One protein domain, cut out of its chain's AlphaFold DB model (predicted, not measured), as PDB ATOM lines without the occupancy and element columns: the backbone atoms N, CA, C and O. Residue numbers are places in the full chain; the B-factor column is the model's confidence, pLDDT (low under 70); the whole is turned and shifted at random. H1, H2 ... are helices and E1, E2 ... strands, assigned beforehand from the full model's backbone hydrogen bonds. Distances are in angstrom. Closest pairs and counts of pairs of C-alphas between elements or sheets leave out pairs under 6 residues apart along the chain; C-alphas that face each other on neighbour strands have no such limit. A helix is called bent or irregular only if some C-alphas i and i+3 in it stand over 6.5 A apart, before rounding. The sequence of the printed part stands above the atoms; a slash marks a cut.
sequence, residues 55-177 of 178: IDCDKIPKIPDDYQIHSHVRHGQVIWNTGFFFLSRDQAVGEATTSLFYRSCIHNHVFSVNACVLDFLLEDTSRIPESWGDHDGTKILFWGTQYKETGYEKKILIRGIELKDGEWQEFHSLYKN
ATOM      1  N   ILE A  55      43.002 -12.374  -1.745       89.00
ATOM      2  CA  ILE A  55      41.896 -13.249  -1.373       89.00
ATOM      3  C   ILE A  55      41.867 -14.413  -2.357       89.00
ATOM      4  O   ILE A  55      41.822 -14.213  -3.569       89.00
ATOM      5  N   ASP A  56      41.879 -15.639  -1.843       92.00
ATOM      6  CA  ASP A  56      41.695 -16.838  -2.656       92.00
ATOM      7  C   ASP A  56      40.201 -17.171  -2.753       92.00
ATOM      8  O   ASP A  56      39.608 -17.771  -1.852       92.00
ATOM      9  N   CYS A  57      39.594 -16.743  -3.856       89.38
ATOM     10  CA  CYS A  57      38.184 -16.926  -4.168       89.38
ATOM     11  C   CYS A  57      37.855 -18.345  -4.658       89.38
ATOM     12  O   CYS A  57      36.692 -18.592  -4.958       89.38
ATOM     13  N   ASP A  58      38.826 -19.262  -4.740       91.81
ATOM     14  CA  ASP A  58      38.588 -20.670  -5.087       91.81
ATOM     15  C   ASP A  58      38.490 -21.574  -3.848       91.81
ATOM     16  O   ASP A  58      38.146 -22.763  -3.956       91.81
ATOM     17  N   LYS A  59      38.768 -21.026  -2.662       94.44
ATOM     18  CA  LYS A  59      38.553 -21.718  -1.389       94.44
ATOM     19  C   LYS A  59      37.076 -22.007  -1.155       94.44
ATOM     20  O   LYS A  59      36.188 -21.389  -1.731       94.44
ATOM     21  N   ILE A  60      36.820 -22.969  -0.275       94.19
ATOM     22  CA  ILE A  60      35.475 -23.214   0.239       94.19
ATOM     23  C   ILE A  60      35.191 -22.123   1.285       94.19
ATOM     24  O   ILE A  60      35.900 -22.091   2.291       94.19
ATOM     25  N   PRO A  61      34.204 -21.234   1.066       94.12
ATOM     26  CA  PRO A  61      33.820 -20.244   2.066       94.12
ATOM     27  C   PRO A  61      33.144 -20.914   3.266       94.12
ATOM     28  O   PRO A  61      32.678 -22.054   3.179       94.12
ATOM     29  N   LYS A  62      33.031 -20.189   4.381       95.38
ATOM     30  CA  LYS A  62      32.304 -20.648   5.569       95.38
ATOM     31  C   LYS A  62      30.863 -21.006   5.196       95.38
ATOM     32  O   LYS A  62      30.132 -20.198   4.613       95.38
ATOM     33  N   ILE A  63      30.464 -22.223   5.553       94.50
ATOM     34  CA  ILE A  63      29.137 -22.774   5.283       94.50
ATOM     35  C   ILE A  63      28.277 -22.586   6.541       94.50
ATOM     36  O   ILE A  63      28.711 -23.011   7.611       94.50
ATOM     37  N   PRO A  64      27.101 -21.944   6.449       91.75
ATOM     38  CA  PRO A  64      26.163 -21.860   7.566       91.75
ATOM     39  C   PRO A  64      25.632 -23.238   7.979       91.75
ATOM     40  O   PRO A  64      25.514 -24.134   7.139       91.75
ATOM     41  N   ASP A  65      25.276 -23.387   9.254       89.94
ATOM     42  CA  ASP A  65      24.737 -24.639   9.798       89.94
ATOM     43  C   ASP A  65      23.492 -25.092   9.026       89.94
ATOM     44  O   ASP A  65      22.652 -24.276   8.661       89.94
ATOM     45  N   ASP A  66      23.384 -26.394   8.756       89.88
ATOM     46  CA  ASP A  66      22.307 -27.019   7.972       89.88
ATOM     47  C   ASP A  66      22.236 -26.626   6.481       89.88
ATOM     48  O   ASP A  66      21.373 -27.121   5.744       89.88
ATOM     49  N   TYR A  67      23.179 -25.825   5.975       91.69
ATOM     50  CA  TYR A  67      23.277 -25.475   4.558       91.69
ATOM     51  C   TYR A  67      24.407 -26.214   3.831       91.69
ATOM     52  O   TYR A  67      25.382 -26.683   4.412       91.69
ATOM     53  N   GLN A  68      24.290 -26.289   2.506       93.00
ATOM     54  CA  GLN A  68      25.342 -26.753   1.602       93.00
ATOM     55  C   GLN A  68      25.548 -25.741   0.480       93.00
ATOM     56  O   GLN A  68      24.614 -25.039   0.090       93.00
ATOM     57  N   ILE A  69      26.760 -25.664  -0.073       92.56
ATOM     58  CA  ILE A  69      27.028 -24.801  -1.229       92.56
ATOM     59  C   ILE A  69      26.239 -25.331  -2.431       92.56
ATOM     60  O   ILE A  69      26.460 -26.445  -2.898       92.56
ATOM     61  N   HIS A  70      25.330 -24.507  -2.938       91.25
ATOM     62  CA  HIS A  70      24.565 -24.776  -4.149       91.25
ATOM     63  C   HIS A  70      25.301 -24.293  -5.398       91.25
ATOM     64  O   HIS A  70      25.369 -25.005  -6.397       91.25
ATOM     65  N   SER A  71      25.853 -23.082  -5.333       89.88
ATOM     66  CA  SER A  71      26.627 -22.470  -6.409       89.88
ATOM     67  C   SER A  71      27.713 -21.587  -5.818       89.88
ATOM     68  O   SER A  71      27.511 -20.943  -4.789       89.88
ATOM     69  N   HIS A  72      28.874 -21.564  -6.462       90.44
ATOM     70  CA  HIS A  72      30.013 -20.773  -6.029       90.44
ATOM     71  C   HIS A  72      30.810 -20.308  -7.246       90.44
ATOM     72  O   HIS A  72      31.350 -21.121  -7.999       90.44
ATOM     73  N   VAL A  73      30.858 -18.994  -7.444       87.00
ATOM     74  CA  VAL A  73      31.609 -18.361  -8.524       87.00
ATOM     75  C   VAL A  73      33.068 -18.266  -8.103       87.00
ATOM     76  O   VAL A  73      33.417 -17.524  -7.184       87.00
ATOM     77  N   ARG A  74      33.904 -19.035  -8.792       85.62
ATOM     78  CA  ARG A  74      35.356 -19.102  -8.615       85.62
ATOM     79  C   ARG A  74      36.025 -18.023  -9.462       85.62
ATOM     80  O   ARG A  74      35.706 -17.891 -10.642       85.62
ATOM     81  N   HIS A  75      36.924 -17.256  -8.859       78.94
ATOM     82  CA  HIS A  75      37.645 -16.158  -9.519       78.94
ATOM     83  C   HIS A  75      39.166 -16.247  -9.306       78.94
ATOM     84  O   HIS A  75      39.878 -15.284  -9.584       78.94
ATOM     85  N   GLY A  76      39.679 -17.377  -8.809       86.62
ATOM     86  CA  GLY A  76      41.086 -17.528  -8.465       86.62
ATOM     87  C   GLY A  76      41.504 -16.565  -7.357       86.62
ATOM     88  O   GLY A  76      40.783 -16.345  -6.387       86.62
ATOM     89  N   GLN A  77      42.681 -15.967  -7.512       87.38
ATOM     90  CA  GLN A  77      43.213 -14.996  -6.562       87.38
ATOM     91  C   GLN A  77      42.809 -13.571  -6.947       87.38
ATOM     92  O   GLN A  77      43.130 -13.093  -8.035       87.38
ATOM     93  N   VAL A  78      42.138 -12.878  -6.030       82.06
ATOM     94  CA  VAL A  78      41.705 -11.487  -6.186       82.06
ATOM     95  C   VAL A  78      42.516 -10.602  -5.252       82.06
ATOM     96  O   VAL A  78      42.627 -10.869  -4.059       82.06
ATOM     97  N   ILE A  79      43.071  -9.519  -5.785       80.69
ATOM     98  CA  ILE A  79      43.714  -8.486  -4.974       80.69
ATOM     99  C   ILE A  79      42.617  -7.650  -4.313       80.69
ATOM    100  O   ILE A  79      41.819  -7.012  -5.006       80.69
ATOM    101  N   TRP A  80      42.600  -7.623  -2.983       80.44
ATOM    102  CA  TRP A  80      41.721  -6.755  -2.220       80.44
ATOM    103  C   TRP A  80      42.051  -5.289  -2.510       80.44
ATOM    104  O   TRP A  80      43.168  -4.808  -2.307       80.44
ATOM    105  N   ASN A  81      41.054  -4.573  -3.019       70.75
ATOM    106  CA  ASN A  81      41.092  -3.133  -3.193       70.75
ATOM    107  C   ASN A  81      39.659  -2.606  -3.116       70.75
ATOM    108  O   ASN A  81      38.769  -3.061  -3.836       70.75
ATOM    109  N   THR A  82      39.473  -1.601  -2.268       64.50
ATOM    110  CA  THR A  82      38.188  -0.965  -1.966       64.50
ATOM    111  C   THR A  82      37.508  -0.368  -3.202       64.50
ATOM    112  O   THR A  82      36.290  -0.230  -3.218       64.50
ATOM    113  N   GLY A  83      38.269  -0.064  -4.261       55.78
ATOM    114  CA  GLY A  83      37.754   0.504  -5.511       55.78
ATOM    115  C   GLY A  83      37.168  -0.488  -6.525       55.78
ATOM    116  O   GLY A  83      36.541  -0.037  -7.476       55.78
ATOM    117  N   PHE A  84      37.367  -1.807  -6.382       48.78
ATOM    118  CA  PHE A  84      36.791  -2.790  -7.327       48.78
ATOM    119  C   PHE A  84      35.368  -3.210  -6.966       48.78
ATOM    120  O   PHE A  84      34.595  -3.620  -7.830       48.78
ATOM    121  N   PHE A  85      35.012  -3.079  -5.695       55.16
ATOM    122  CA  PHE A  85      33.707  -3.438  -5.170       55.16
ATOM    123  C   PHE A  85      32.772  -2.241  -5.285       55.16
ATOM    124  O   PHE A  85      32.417  -1.594  -4.304       55.16
ATOM    125  N   PHE A  86      32.388  -1.924  -6.520       44.62
ATOM    126  CA  PHE A  86      31.226  -1.078  -6.734       44.62
ATOM    127  C   PHE A  86      29.999  -1.875  -6.298       44.62
ATOM    128  O   PHE A  86      29.485  -2.705  -7.050       44.62
ATOM    129  N   LEU A  87      29.534  -1.618  -5.074       49.84
ATOM    130  CA  LEU A  87      28.143  -1.866  -4.722       49.84
ATOM    131  C   LEU A  87      27.311  -1.211  -5.820       49.84
ATOM    132  O   LEU A  87      27.536  -0.045  -6.162       49.84
ATOM    133  N   SER A  88      26.394  -1.961  -6.433       48.84
ATOM    134  CA  SER A  88      25.447  -1.335  -7.353       48.84
ATOM    135  C   SER A  88      24.802  -0.156  -6.623       48.84
ATOM    136  O   SER A  88      24.538  -0.270  -5.426       48.84
ATOM    137  N   ARG A  89      24.558   0.958  -7.316       41.41
ATOM    138  CA  ARG A  89      23.987   2.181  -6.725       41.41
ATOM    139  C   ARG A  89      22.792   1.887  -5.807       41.41
ATOM    140  O   ARG A  89      22.663   2.494  -4.755       41.41
ATOM    141  N   ASP A  90      22.003   0.883  -6.162       46.66
ATOM    142  CA  ASP A  90      20.771   0.509  -5.473       46.66
ATOM    143  C   ASP A  90      21.019  -0.325  -4.196       46.66
ATOM    144  O   ASP A  90      20.174  -0.351  -3.309       46.66
ATOM    145  N   GLN A  91      22.199  -0.942  -4.045       47.41
ATOM    146  CA  GLN A  91      22.668  -1.504  -2.767       47.41
ATOM    147  C   GLN A  91      23.153  -0.410  -1.807       47.41
ATOM    148  O   GLN A  91      22.944  -0.524  -0.605       47.41
ATOM    149  N   ALA A  92      23.769   0.658  -2.327       41.88
ATOM    150  CA  ALA A  92      24.267   1.769  -1.512       41.88
ATOM    151  C   ALA A  92      23.136   2.633  -0.919       41.88
ATOM    152  O   ALA A  92      23.302   3.235   0.133       41.88
ATOM    153  N   VAL A  93      21.968   2.676  -1.568       39.75
ATOM    154  CA  VAL A  93      20.835   3.525  -1.147       39.75
ATOM    155  C   VAL A  93      19.870   2.797  -0.191       39.75
ATOM    156  O   VAL A  93      18.873   3.365   0.238       39.75
ATOM    157  N   GLY A  94      20.158   1.546   0.190       39.38
ATOM    158  CA  GLY A  94      19.343   0.805   1.165       39.38
ATOM    159  C   GLY A  94      17.929   0.454   0.679       39.38
ATOM    160  O   GLY A  94      17.116  -0.043   1.461       39.38
ATOM    161  N   GLU A  95      17.611   0.670  -0.603       39.88
ATOM    162  CA  GLU A  95      16.352   0.190  -1.161       39.88
ATOM    163  C   GLU A  95      16.379  -1.337  -1.202       39.88
ATOM    164  O   GLU A  95      17.339  -1.957  -1.671       39.88
ATOM    165  N   ALA A  96      15.313  -1.951  -0.681       41.06
ATOM    166  CA  ALA A  96      15.092  -3.387  -0.732       41.06
ATOM    167  C   ALA A  96      15.137  -3.835  -2.196       41.06
ATOM    168  O   ALA A  96      14.160  -3.744  -2.941       41.06
ATOM    169  N   THR A  97      16.314  -4.273  -2.626       44.38
ATOM    170  CA  THR A  97      16.581  -4.540  -4.027       44.38
ATOM    171  C   THR A  97      15.825  -5.808  -4.384       44.38
ATOM    172  O   THR A  97      16.096  -6.909  -3.900       44.38
ATOM    173  N   THR A  98      14.781  -5.621  -5.180       40.69
ATOM    174  CA  THR A  98      13.890  -6.687  -5.618       40.69
ATOM    175  C   THR A  98      14.660  -7.719  -6.442       40.69
ATOM    176  O   THR A  98      15.638  -7.419  -7.128       40.69
ATOM    177  N   SER A  99      14.188  -8.964  -6.404       40.34
ATOM    178  CA  SER A  99      14.730 -10.119  -7.135       40.34
ATOM    179  C   SER A  99      14.994  -9.873  -8.635       40.34
ATOM    180  O   SER A  99      15.862 -10.517  -9.228       40.34
ATOM    181  N   LEU A 100      14.271  -8.929  -9.247       36.84
ATOM    182  CA  LEU A 100      14.392  -8.518 -10.649       36.84
ATOM    183  C   LEU A 100      15.632  -7.662 -10.935       36.84
ATOM    184  O   LEU A 100      16.262  -7.852 -11.977       36.84
ATOM    185  N   PHE A 101      16.026  -6.776 -10.015       43.84
ATOM    186  CA  PHE A 101      17.218  -5.941 -10.181       43.84
ATOM    187  C   PHE A 101      18.487  -6.807 -10.250       43.84
ATOM    188  O   PHE A 101      19.312  -6.659 -11.153       43.84
ATOM    189  N   TYR A 102      18.564  -7.820  -9.384       50.81
ATOM    190  CA  TYR A 102      19.693  -8.747  -9.312       50.81
ATOM    191  C   TYR A 102      19.801  -9.703 -10.499       50.81
ATOM    192  O   TYR A 102      20.915  -9.974 -10.944       50.81
ATOM    193  N   ARG A 103      18.677 -10.162 -11.080       42.53
ATOM    194  CA  ARG A 103      18.718 -10.905 -12.356       42.53
ATOM    195  C   ARG A 103      19.411 -10.080 -13.443       42.53
ATOM    196  O   ARG A 103      20.165 -10.659 -14.216       42.53
ATOM    197  N   SER A 104      19.226  -8.755 -13.452       38.16
ATOM    198  CA  SER A 104      19.923  -7.858 -14.381       38.16
ATOM    199  C   SER A 104      21.408  -7.674 -14.032       38.16
ATOM    200  O   SER A 104      22.237  -7.727 -14.931       38.16
ATOM    201  N   CYS A 105      21.782  -7.549 -12.751       43.19
ATOM    202  CA  CYS A 105      23.187  -7.405 -12.339       43.19
ATOM    203  C   CYS A 105      24.020  -8.666 -12.615       43.19
ATOM    204  O   CYS A 105      25.162  -8.555 -13.062       43.19
ATOM    205  N   ILE A 106      23.432  -9.852 -12.405       47.22
ATOM    206  CA  ILE A 106      24.036 -11.150 -12.743       47.22
ATOM    207  C   ILE A 106      24.183 -11.291 -14.268       47.22
ATOM    208  O   ILE A 106      25.225 -11.744 -14.734       47.22
ATOM    209  N   HIS A 107      23.179 -10.873 -15.054       46.25
ATOM    210  CA  HIS A 107      23.263 -10.882 -16.525       46.25
ATOM    211  C   HIS A 107      24.273  -9.866 -17.077       46.25
ATOM    212  O   HIS A 107      24.886 -10.110 -18.110       46.25
ATOM    213  N   ASN A 108      24.456  -8.738 -16.388       42.94
ATOM    214  CA  ASN A 108      25.302  -7.632 -16.832       42.94
ATOM    215  C   ASN A 108      26.744  -7.708 -16.301       42.94
ATOM    216  O   ASN A 108      27.457  -6.709 -16.351       42.94
ATOM    217  N   HIS A 109      27.190  -8.870 -15.802       44.09
ATOM    218  CA  HIS A 109      28.566  -9.089 -15.336       44.09
ATOM    219  C   HIS A 109      29.043  -8.088 -14.269       44.09
ATOM    220  O   HIS A 109      30.234  -7.781 -14.181       44.09
ATOM    221  N   VAL A 110      28.135  -7.592 -13.421       50.28
ATOM    222  CA  VAL A 110      28.554  -6.892 -12.202       50.28
ATOM    223  C   VAL A 110      29.277  -7.930 -11.346       50.28
ATOM    224  O   VAL A 110      28.708  -8.987 -11.062       50.28
ATOM    225  N   PHE A 111      30.547  -7.665 -11.020       53.25
ATOM    226  CA  PHE A 111      31.461  -8.583 -10.335       53.25
ATOM    227  C   PHE A 111      30.758  -9.222  -9.128       53.25
ATOM    228  O   PHE A 111      30.580  -8.594  -8.085       53.25
ATOM    229  N   SER A 112      30.272 -10.455  -9.297       66.81
ATOM    230  CA  SER A 112      29.455 -11.128  -8.290       66.81
ATOM    231  C   SER A 112      30.392 -11.705  -7.247       66.81
ATOM    232  O   SER A 112      30.893 -12.822  -7.374       66.81
ATOM    233  N   VAL A 113      30.679 -10.888  -6.242       76.94
ATOM    234  CA  VAL A 113      31.592 -11.221  -5.156       76.94
ATOM    235  C   VAL A 113      31.098 -12.459  -4.425       76.94
ATOM    236  O   VAL A 113      29.928 -12.532  -4.048       76.94
ATOM    237  N   ASN A 114      31.977 -13.436  -4.235       87.19
ATOM    238  CA  ASN A 114      31.645 -14.667  -3.536       87.19
ATOM    239  C   ASN A 114      31.879 -14.541  -2.020       87.19
ATOM    240  O   ASN A 114      32.443 -13.558  -1.535       87.19
ATOM    241  N   ALA A 115      31.443 -15.546  -1.263       91.81
ATOM    242  CA  ALA A 115      31.514 -15.512   0.193       91.81
ATOM    243  C   ALA A 115      32.948 -15.597   0.761       91.81
ATOM    244  O   ALA A 115      33.125 -15.315   1.939       91.81
ATOM    245  N   CYS A 116      33.981 -15.894  -0.040       93.44
ATOM    246  CA  CYS A 116      35.370 -15.846   0.439       93.44
ATOM    247  C   CYS A 116      35.808 -14.409   0.748       93.44
ATOM    248  O   CYS A 116      36.570 -14.180   1.682       93.44
ATOM    249  N   VAL A 117      35.308 -13.426  -0.011       89.31
ATOM    250  CA  VAL A 117      35.564 -12.007   0.282       89.31
ATOM    251  C   VAL A 117      34.814 -11.576   1.538       89.31
ATOM    252  O   VAL A 117      35.361 -10.831   2.340       89.31
ATOM    253  N   LEU A 118      33.592 -12.078   1.742       91.81
ATOM    254  CA  LEU A 118      32.863 -11.865   2.990       91.81
ATOM    255  C   LEU A 118      33.658 -12.394   4.188       91.81
ATOM    256  O   LEU A 118      33.845 -11.666   5.155       91.81
ATOM    257  N   ASP A 119      34.143 -13.634   4.110       94.88
ATOM    258  CA  ASP A 119      34.925 -14.245   5.188       94.88
ATOM    259  C   ASP A 119      36.185 -13.418   5.490       94.88
ATOM    260  O   ASP A 119      36.443 -13.088   6.644       94.88
ATOM    261  N   PHE A 120      36.894 -12.970   4.451       93.00
ATOM    262  CA  PHE A 120      38.051 -12.080   4.573       93.00
ATOM    263  C   PHE A 120      37.730 -10.727   5.249       93.00
ATOM    264  O   PHE A 120      38.539 -10.209   6.024       93.00
ATOM    265  N   LEU A 121      36.557 -10.143   4.982       90.62
ATOM    266  CA  LEU A 121      36.125  -8.887   5.610       90.62
ATOM    267  C   LEU A 121      35.669  -9.076   7.056       90.62
ATOM    268  O   LEU A 121      35.888  -8.197   7.881       90.62
ATOM    269  N   LEU A 122      35.050 -10.212   7.374       93.12
ATOM    270  CA  LEU A 122      34.621 -10.528   8.736       93.12
ATOM    271  C   LEU A 122      35.795 -10.884   9.660       93.12
ATOM    272  O   LEU A 122      35.667 -10.738  10.872       93.12
ATOM    273  N   GLU A 123      36.934 -11.320   9.114       93.75
ATOM    274  CA  GLU A 123      38.172 -11.516   9.885       93.75
ATOM    275  C   GLU A 123      38.741 -10.204  10.452       93.75
ATOM    276  O   GLU A 123      39.341 -10.213  11.524       93.75
ATOM    277  N   ASP A 124      38.568  -9.085   9.742       91.12
ATOM    278  CA  ASP A 124      38.951  -7.748  10.198       91.12
ATOM    279  C   ASP A 124      38.041  -6.708   9.541       91.12
ATOM    280  O   ASP A 124      38.244  -6.290   8.395       91.12
ATOM    281  N   THR A 125      37.035  -6.266  10.290       90.00
ATOM    282  CA  THR A 125      36.038  -5.313   9.800       90.00
ATOM    283  C   THR A 125      36.621  -3.927   9.523       90.00
ATOM    284  O   THR A 125      35.993  -3.149   8.809       90.00
ATOM    285  N   SER A 126      37.846  -3.620   9.979       85.75
ATOM    286  CA  SER A 126      38.541  -2.371   9.632       85.75
ATOM    287  C   SER A 126      38.935  -2.283   8.150       85.75
ATOM    288  O   SER A 126      39.211  -1.194   7.642       85.75
ATOM    289  N   ARG A 127      38.913  -3.418   7.433       85.75
ATOM    290  CA  ARG A 127      39.085  -3.488   5.973       85.75
ATOM    291  C   ARG A 127      37.897  -2.907   5.215       85.75
ATOM    292  O   ARG A 127      38.052  -2.532   4.050       85.75
ATOM    293  N   ILE A 128      36.721  -2.869   5.843       84.38
ATOM    294  CA  ILE A 128      35.493  -2.376   5.228       84.38
ATOM    295  C   ILE A 128      35.561  -0.845   5.196       84.38
ATOM    296  O   ILE A 128      35.710  -0.215   6.244       84.38
ATOM    297  N   PRO A 129      35.470  -0.214   4.012       78.50
ATOM    298  CA  PRO A 129      35.465   1.238   3.919       78.50
ATOM    299  C   PRO A 129      34.302   1.838   4.703       78.50
ATOM    300  O   PRO A 129      33.171   1.376   4.585       78.50
ATOM    301  N   GLU A 130      34.553   2.936   5.411       78.25
ATOM    302  CA  GLU A 130      33.491   3.718   6.058       78.25
ATOM    303  C   GLU A 130      32.413   4.136   5.043       78.25
ATOM    304  O   GLU A 130      31.224   4.067   5.323       78.25
ATOM    305  N   SER A 131      32.821   4.429   3.803       73.69
ATOM    306  CA  SER A 131      31.924   4.785   2.697       73.69
ATOM    307  C   SER A 131      31.002   3.657   2.217       73.69
ATOM    308  O   SER A 131      30.263   3.857   1.261       73.69
ATOM    309  N   TRP A 132      31.115   2.441   2.756       76.19
ATOM    310  CA  TRP A 132      30.167   1.362   2.467       76.19
ATOM    311  C   TRP A 132      28.930   1.422   3.359       76.19
ATOM    312  O   TRP A 132      27.931   0.798   3.018       76.19
ATOM    313  N   GLY A 133      29.000   2.124   4.489       74.38
ATOM    314  CA  GLY A 133      27.945   2.185   5.490       74.38
ATOM    315  C   GLY A 133      27.528   3.622   5.737       74.38
ATOM    316  O   GLY A 133      27.996   4.248   6.681       74.38
ATOM    317  N   ASP A 134      26.640   4.139   4.890       69.94
ATOM    318  CA  ASP A 134      26.157   5.521   5.008       69.94
ATOM    319  C   ASP A 134      25.222   5.706   6.215       69.94
ATOM    320  O   ASP A 134      25.103   6.801   6.765       69.94
ATOM    321  N   HIS A 135      24.526   4.640   6.618       77.31
ATOM    322  CA  HIS A 135      23.599   4.637   7.746       77.31
ATOM    323  C   HIS A 135      23.429   3.235   8.336       77.31
ATOM    324  O   HIS A 135      23.634   2.220   7.661       77.31
ATOM    325  N   ASP A 136      23.010   3.189   9.598       82.25
ATOM    326  CA  ASP A 136      22.654   1.945  10.269       82.25
ATOM    327  C   ASP A 136      21.528   1.218   9.513       82.25
ATOM    328  O   ASP A 136      20.551   1.834   9.084       82.25
ATOM    329  N   GLY A 137      21.689  -0.087   9.309       73.62
ATOM    330  CA  GLY A 137      20.845  -0.931   8.463       73.62
ATOM    331  C   GLY A 137      21.348  -1.118   7.025       73.62
ATOM    332  O   GLY A 137      20.707  -1.844   6.259       73.62
ATOM    333  N   THR A 138      22.481  -0.513   6.636       80.00
ATOM    334  CA  THR A 138      23.069  -0.720   5.297       80.00
ATOM    335  C   THR A 138      23.468  -2.184   5.102       80.00
ATOM    336  O   THR A 138      24.169  -2.747   5.939       80.00
ATOM    337  N   LYS A 139      23.051  -2.803   3.986       81.38
ATOM    338  CA  LYS A 139      23.227  -4.242   3.705       81.38
ATOM    339  C   LYS A 139      23.973  -4.503   2.410       81.38
ATOM    340  O   LYS A 139      23.612  -3.987   1.357       81.38
ATOM    341  N   ILE A 140      24.946  -5.407   2.472       81.56
ATOM    342  CA  ILE A 140      25.769  -5.812   1.331       81.56
ATOM    343  C   ILE A 140      25.719  -7.330   1.189       81.56
ATOM    344  O   ILE A 140      26.043  -8.063   2.120       81.56
ATOM    345  N   LEU A 141      25.315  -7.805   0.010       82.81
ATOM    346  CA  LEU A 141      25.127  -9.227  -0.291       82.81
ATOM    347  C   LEU A 141      26.229  -9.764  -1.210       82.81
ATOM    348  O   LEU A 141      26.537  -9.155  -2.235       82.81
ATOM    349  N   PHE A 142      26.745 -10.955  -0.896       85.31
ATOM    350  CA  PHE A 142      27.819 -11.626  -1.640       85.31
ATOM    351  C   PHE A 142      27.254 -12.761  -2.507       85.31
ATOM    352  O   PHE A 142      27.387 -13.950  -2.214       85.31
ATOM    353  N   TRP A 143      26.587 -12.379  -3.600       82.62
ATOM    354  CA  TRP A 143      25.830 -13.271  -4.495       82.62
ATOM    355  C   TRP A 143      26.658 -14.317  -5.249       82.62
ATOM    356  O   TRP A 143      26.092 -15.269  -5.789       82.62
ATOM    357  N   GLY A 144      27.983 -14.178  -5.278       83.31
ATOM    358  CA  GLY A 144      28.881 -15.163  -5.871       83.31
ATOM    359  C   GLY A 144      28.919 -16.484  -5.099       83.31
ATOM    360  O   GLY A 144      29.611 -17.408  -5.511       83.31
ATOM    361  N   THR A 145      28.225 -16.615  -3.965       89.50
ATOM    362  CA  THR A 145      27.982 -17.915  -3.324       89.50
ATOM    363  C   THR A 145      26.536 -18.044  -2.883       89.50
ATOM    364  O   THR A 145      25.999 -17.185  -2.191       89.50
ATOM    365  N   GLN A 146      25.923 -19.152  -3.280       90.56
ATOM    366  CA  GLN A 146      24.557 -19.511  -2.947       90.56
ATOM    367  C   GLN A 146      24.572 -20.794  -2.133       90.56
ATOM    368  O   GLN A 146      25.240 -21.762  -2.501       90.56
ATOM    369  N   TYR A 147      23.798 -20.809  -1.059       91.50
ATOM    370  CA  TYR A 147      23.667 -21.947  -0.165       91.50
ATOM    371  C   TYR A 147      22.257 -22.518  -0.268       91.50
ATOM    372  O   TYR A 147      21.303 -21.770  -0.448       91.50
ATOM    373  N   LYS A 148      22.101 -23.832  -0.156       91.12
ATOM    374  CA  LYS A 148      20.799 -24.506  -0.137       91.12
ATOM    375  C   LYS A 148      20.628 -25.232   1.186       91.12
ATOM    376  O   LYS A 148      21.554 -25.896   1.643       91.12
ATOM    377  N   GLU A 149      19.458 -25.068   1.793       87.06
ATOM    378  CA  GLU A 149      19.112 -25.744   3.045       87.06
ATOM    379  C   GLU A 149      19.033 -27.256   2.795       87.06
ATOM    380  O   GLU A 149      18.416 -27.717   1.826       87.06
ATOM    381  N   THR A 150      19.672 -28.040   3.657       82.56
ATOM    382  CA  THR A 150      19.678 -29.498   3.543       82.56
ATOM    383  C   THR A 150      18.248 -30.019   3.708       82.56
ATOM    384  O   THR A 150      17.571 -29.717   4.684       82.56
ATOM    385  N   GLY A 151      17.756 -30.790   2.736       79.44
ATOM    386  CA  GLY A 151      16.403 -31.362   2.782       79.44
ATOM    387  C   GLY A 151      15.269 -30.462   2.268       79.44
ATOM    388  O   GLY A 151      14.133 -30.926   2.209       79.44
ATOM    389  N   TYR A 152      15.545 -29.228   1.820       73.81
ATOM    390  CA  TYR A 152      14.538 -28.349   1.204       73.81
ATOM    391  C   TYR A 152      14.910 -27.975  -0.234       73.81
ATOM    392  O   TYR A 152      16.043 -27.605  -0.533       73.81
ATOM    393  N   GLU A 153      13.949 -28.031  -1.162       68.56
ATOM    394  CA  GLU A 153      14.262 -27.866  -2.588       68.56
ATOM    395  C   GLU A 153      14.431 -26.415  -3.060       68.56
ATOM    396  O   GLU A 153      15.165 -26.194  -4.024       68.56
ATOM    397  N   LYS A 154      13.792 -25.434  -2.404       69.12
ATOM    398  CA  LYS A 154      13.567 -24.092  -2.990       69.12
ATOM    399  C   LYS A 154      14.071 -22.892  -2.184       69.12
ATOM    400  O   LYS A 154      13.794 -21.755  -2.562       69.12
ATOM    401  N   LYS A 155      14.776 -23.106  -1.074       78.50
ATOM    402  CA  LYS A 155      15.325 -22.005  -0.271       78.50
ATOM    403  C   LYS A 155      16.809 -21.851  -0.562       78.50
ATOM    404  O   LYS A 155      17.595 -22.740  -0.235       78.50
ATOM    405  N   ILE A 156      17.164 -20.726  -1.171       85.62
ATOM    406  CA  ILE A 156      18.551 -20.307  -1.334       85.62
ATOM    407  C   ILE A 156      18.875 -19.306  -0.233       85.62
ATOM    408  O   ILE A 156      18.107 -18.382   0.012       85.62
ATOM    409  N   LEU A 157      20.004 -19.486   0.431       87.81
ATOM    410  CA  LEU A 157      20.555 -18.535   1.379       87.81
ATOM    411  C   LEU A 157      21.747 -17.827   0.740       87.81
ATOM    412  O   LEU A 157      22.583 -18.449   0.083       87.81
ATOM    413  N   ILE A 158      21.801 -16.514   0.935       88.25
ATOM    414  CA  ILE A 158      22.905 -15.641   0.545       88.25
ATOM    415  C   ILE A 158      23.463 -15.022   1.818       88.25
ATOM    416  O   ILE A 158      22.701 -14.573   2.676       88.25
ATOM    417  N   ARG A 159      24.789 -14.994   1.941       91.69
ATOM    418  CA  ARG A 159      25.470 -14.354   3.070       91.69
ATOM    419  C   ARG A 159      25.801 -12.896   2.735       91.69
ATOM    420  O   ARG A 159      26.039 -12.554   1.572       91.69
ATOM    421  N   GLY A 160      25.811 -12.049   3.754       89.38
ATOM    422  CA  GLY A 160      26.065 -10.620   3.635       89.38
ATOM    423  C   GLY A 160      26.636  -9.998   4.904       89.38
ATOM    424  O   GLY A 160      26.755 -10.672   5.925       89.38
ATOM    425  N   ILE A 161      26.959  -8.706   4.824       90.12
ATOM    426  CA  ILE A 161      27.233  -7.849   5.985       90.12
ATOM    427  C   ILE A 161      26.176  -6.755   6.113       90.12
ATOM    428  O   ILE A 161      25.710  -6.211   5.111       90.12
ATOM    429  N   GLU A 162      25.802  -6.448   7.347       89.00
ATOM    430  CA  GLU A 162      24.910  -5.357   7.725       89.00
ATOM    431  C   GLU A 162      25.657  -4.428   8.682       89.00
ATOM    432  O   GLU A 162      26.321  -4.908   9.600       89.00
ATOM    433  N   LEU A 163      25.572  -3.115   8.466       87.38
ATOM    434  CA  LEU A 163      25.987  -2.140   9.470       87.38
ATOM    435  C   LEU A 163      24.865  -2.049  10.500       87.38
ATOM    436  O   LEU A 163      23.757  -1.659  10.139       87.38
ATOM    437  N   LYS A 164      25.126  -2.441  11.743       90.00
ATOM    438  CA  LYS A 164      24.147  -2.423  12.824       90.00
ATOM    439  C   LYS A 164      24.780  -1.915  14.111       90.00
ATOM    440  O   LYS A 164      25.834  -2.402  14.511       90.00
ATOM    441  N   ASP A 165      24.125  -0.960  14.760       91.00
ATOM    442  CA  ASP A 165      24.623  -0.271  15.949       91.00
ATOM    443  C   ASP A 165      26.050   0.297  15.748       91.00
ATOM    444  O   ASP A 165      26.850   0.374  16.680       91.00
ATOM    445  N   GLY A 166      26.376   0.703  14.511       86.94
ATOM    446  CA  GLY A 166      27.700   1.217  14.136       86.94
ATOM    447  C   GLY A 166      28.779   0.151  13.900       86.94
ATOM    448  O   GLY A 166      29.935   0.505  13.669       86.94
ATOM    449  N   GLU A 167      28.424  -1.135  13.912       90.31
ATOM    450  CA  GLU A 167      29.345  -2.249  13.683       90.31
ATOM    451  C   GLU A 167      28.915  -3.108  12.490       90.31
ATOM    452  O   GLU A 167      27.735  -3.382  12.283       90.31
ATOM    453  N   TRP A 168      29.880  -3.567  11.691       91.50
ATOM    454  CA  TRP A 168      29.606  -4.512  10.610       91.50
ATOM    455  C   TRP A 168      29.423  -5.925  11.162       91.50
ATOM    456  O   TRP A 168      30.319  -6.466  11.811       91.50
ATOM    457  N   GLN A 169      28.280  -6.537  10.866       93.31
ATOM    458  CA  GLN A 169      27.904  -7.869  11.338       93.31
ATOM    459  C   GLN A 169      27.484  -8.761  10.168       93.31
ATOM    460  O   GLN A 169      26.911  -8.292   9.187       93.31
ATOM    461  N   GLU A 170      27.757 -10.064  10.262       94.38
ATOM    462  CA  GLU A 170      27.253 -11.039   9.289       94.38
ATOM    463  C   GLU A 170      25.717 -11.115   9.357       94.38
ATOM    464  O   GLU A 170      25.143 -11.223  10.440       94.38
ATOM    465  N   PHE A 171      25.050 -11.138   8.202       90.75
ATOM    466  CA  PHE A 171      23.623 -11.447   8.102       90.75
ATOM    467  C   PHE A 171      23.342 -12.416   6.951       90.75
ATOM    468  O   PHE A 171      24.124 -12.544   6.003       90.75
ATOM    469  N   HIS A 172      22.199 -13.098   7.014       89.81
ATOM    470  CA  HIS A 172      21.754 -14.030   5.980       89.81
ATOM    471  C   HIS A 172      20.441 -13.567   5.355       89.81
ATOM    472  O   HIS A 172      19.515 -13.155   6.053       89.81
ATOM    473  N   SER A 173      20.347 -13.666   4.031       84.38
ATOM    474  CA  SER A 173      19.136 -13.367   3.270       84.38
ATOM    475  C   SER A 173      18.608 -14.632   2.605       84.38
ATOM    476  O   SER A 173      19.345 -15.329   1.904       84.38
ATOM    477  N   LEU A 174      17.328 -14.933   2.829       84.31
ATOM    478  CA  LEU A 174      16.645 -16.056   2.199       84.31
ATOM    479  C   LEU A 174      15.992 -15.602   0.895       84.31
ATOM    480  O   LEU A 174      15.145 -14.712   0.874       84.31
ATOM    481  N   TYR A 175      16.342 -16.283  -0.184       71.12
ATOM    482  CA  TYR A 175      15.765 -16.123  -1.501       71.12
ATOM    483  C   TYR A 175      14.932 -17.360  -1.854       71.12
ATOM    484  O   TYR A 175      15.428 -18.491  -1.845       71.12
ATOM    485  N   LYS A 176      13.654 -17.145  -2.174       62.81
ATOM    486  CA  LYS A 176      12.803 -18.159  -2.801       62.81
ATOM    487  C   LYS A 176      12.839 -17.936  -4.304       62.81
ATOM    488  O   LYS A 176      12.555 -16.838  -4.773       62.81
ATOM    489  N   ASN A 177      13.214 -18.974  -5.040       52.19
ATOM    490  CA  ASN A 177      13.079 -18.980  -6.489       52.19
ATOM    491  C   ASN A 177      11.625 -19.389  -6.780       52.19
ATOM    492  O   ASN A 177      11.285 -20.565  -6.617       52.19
TER     493      ASN A 177
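AT A GLANCE: This is residues 55 to 177 of the 178 residues of an uncharacterized protein of Candidatus Harrisonbacteria bacterium CG10_big_fil_rev_8_21_14_0_10_40_38 (UniProt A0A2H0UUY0). A strongly twisted sheet built on the long, bent hairpin of E5 and E6 forms one side of a rounded domain; E4 and then E1 are added beside one part of E5, and E3 beside another. Helix H3 packs on this sheet, while H2 lies off it, and the small strand E2 pairs with residues 55 to 56 at the periphery. The printed part has 123 residues, with three named helices and six named strands in the order E1 E2 H1 H2 H3 E3 E4 E5 E6; under half of the residues are in named elements, and the class is mixed. The sheet is branched and its neighbour pairs are antiparallel. The whole is compact, with a radius of gyration of the C-alphas of 13.9 A and spans of 39 by 31 by 30 A.

IN THESE COORDINATES: E5, residues 155 to 164, is 25.2 A long, and E6, residues 167 to 176, is 28.3 A long, ending at C-alpha 176 (12.803, -18.159, -2.801). E4 is residues 145 to 149 and E3 residues 139 to 141. E1, residues 67 to 72, begins at C-alpha 67 (23.277, -25.475, 4.558). H3, residues 115 to 123, is 12.4 A long and begins at C-alpha 115 (31.514, -15.512, 0.193). H2, residues 99 to 107, is 12.7 A long; H1 is residues 89 to 92 and E2 residues 77 to 79.

HOW THE PARTS SIT: E4, E5 and E6 form a meander, each strand the antiparallel neighbour of the one before; E4 and E5, like E5 and E6, are a hairpin. E5 bends by 57 degrees at residue 161. E6 lies on one side of E5, with N 160 and O 171 2.9 A apart. On the other side are E4, with N 157 and O 147 at 2.8 A, and E3, with N 140 and O 161 at 2.9 A. E1 lies beside E4, with N 70 and O 146 at 2.8 A. H3 is on the sheet at a height of 8.0 A, over E5 and, only just, with 3 C-alphas, over E6. Its line and that of E5 stand at 31 degrees on the local plane, only just slantwise to the strands; the closest C-alphas of H3 and E5, Ala 115 and Arg 159, are 6.8 A apart. H1 only grazes the sheet with residues 91 to 92. H2 is not on the sheet. E2 pairs with no named strand. In H2 and H3 every O i to N i+4 pair is within hydrogen-bond range; H1 is too short for one.

THE WHOLE: The C-alphas farthest apart, those of Ser 131 and Gly 151, are 39.3 A apart. The printed part has no cut. The link from H3 to E3, 15 residues, is long. Mean pLDDT of the printed part is 75.7; residues 82 to 112, 134, 153 to 154 and 176 to 177 are under 70.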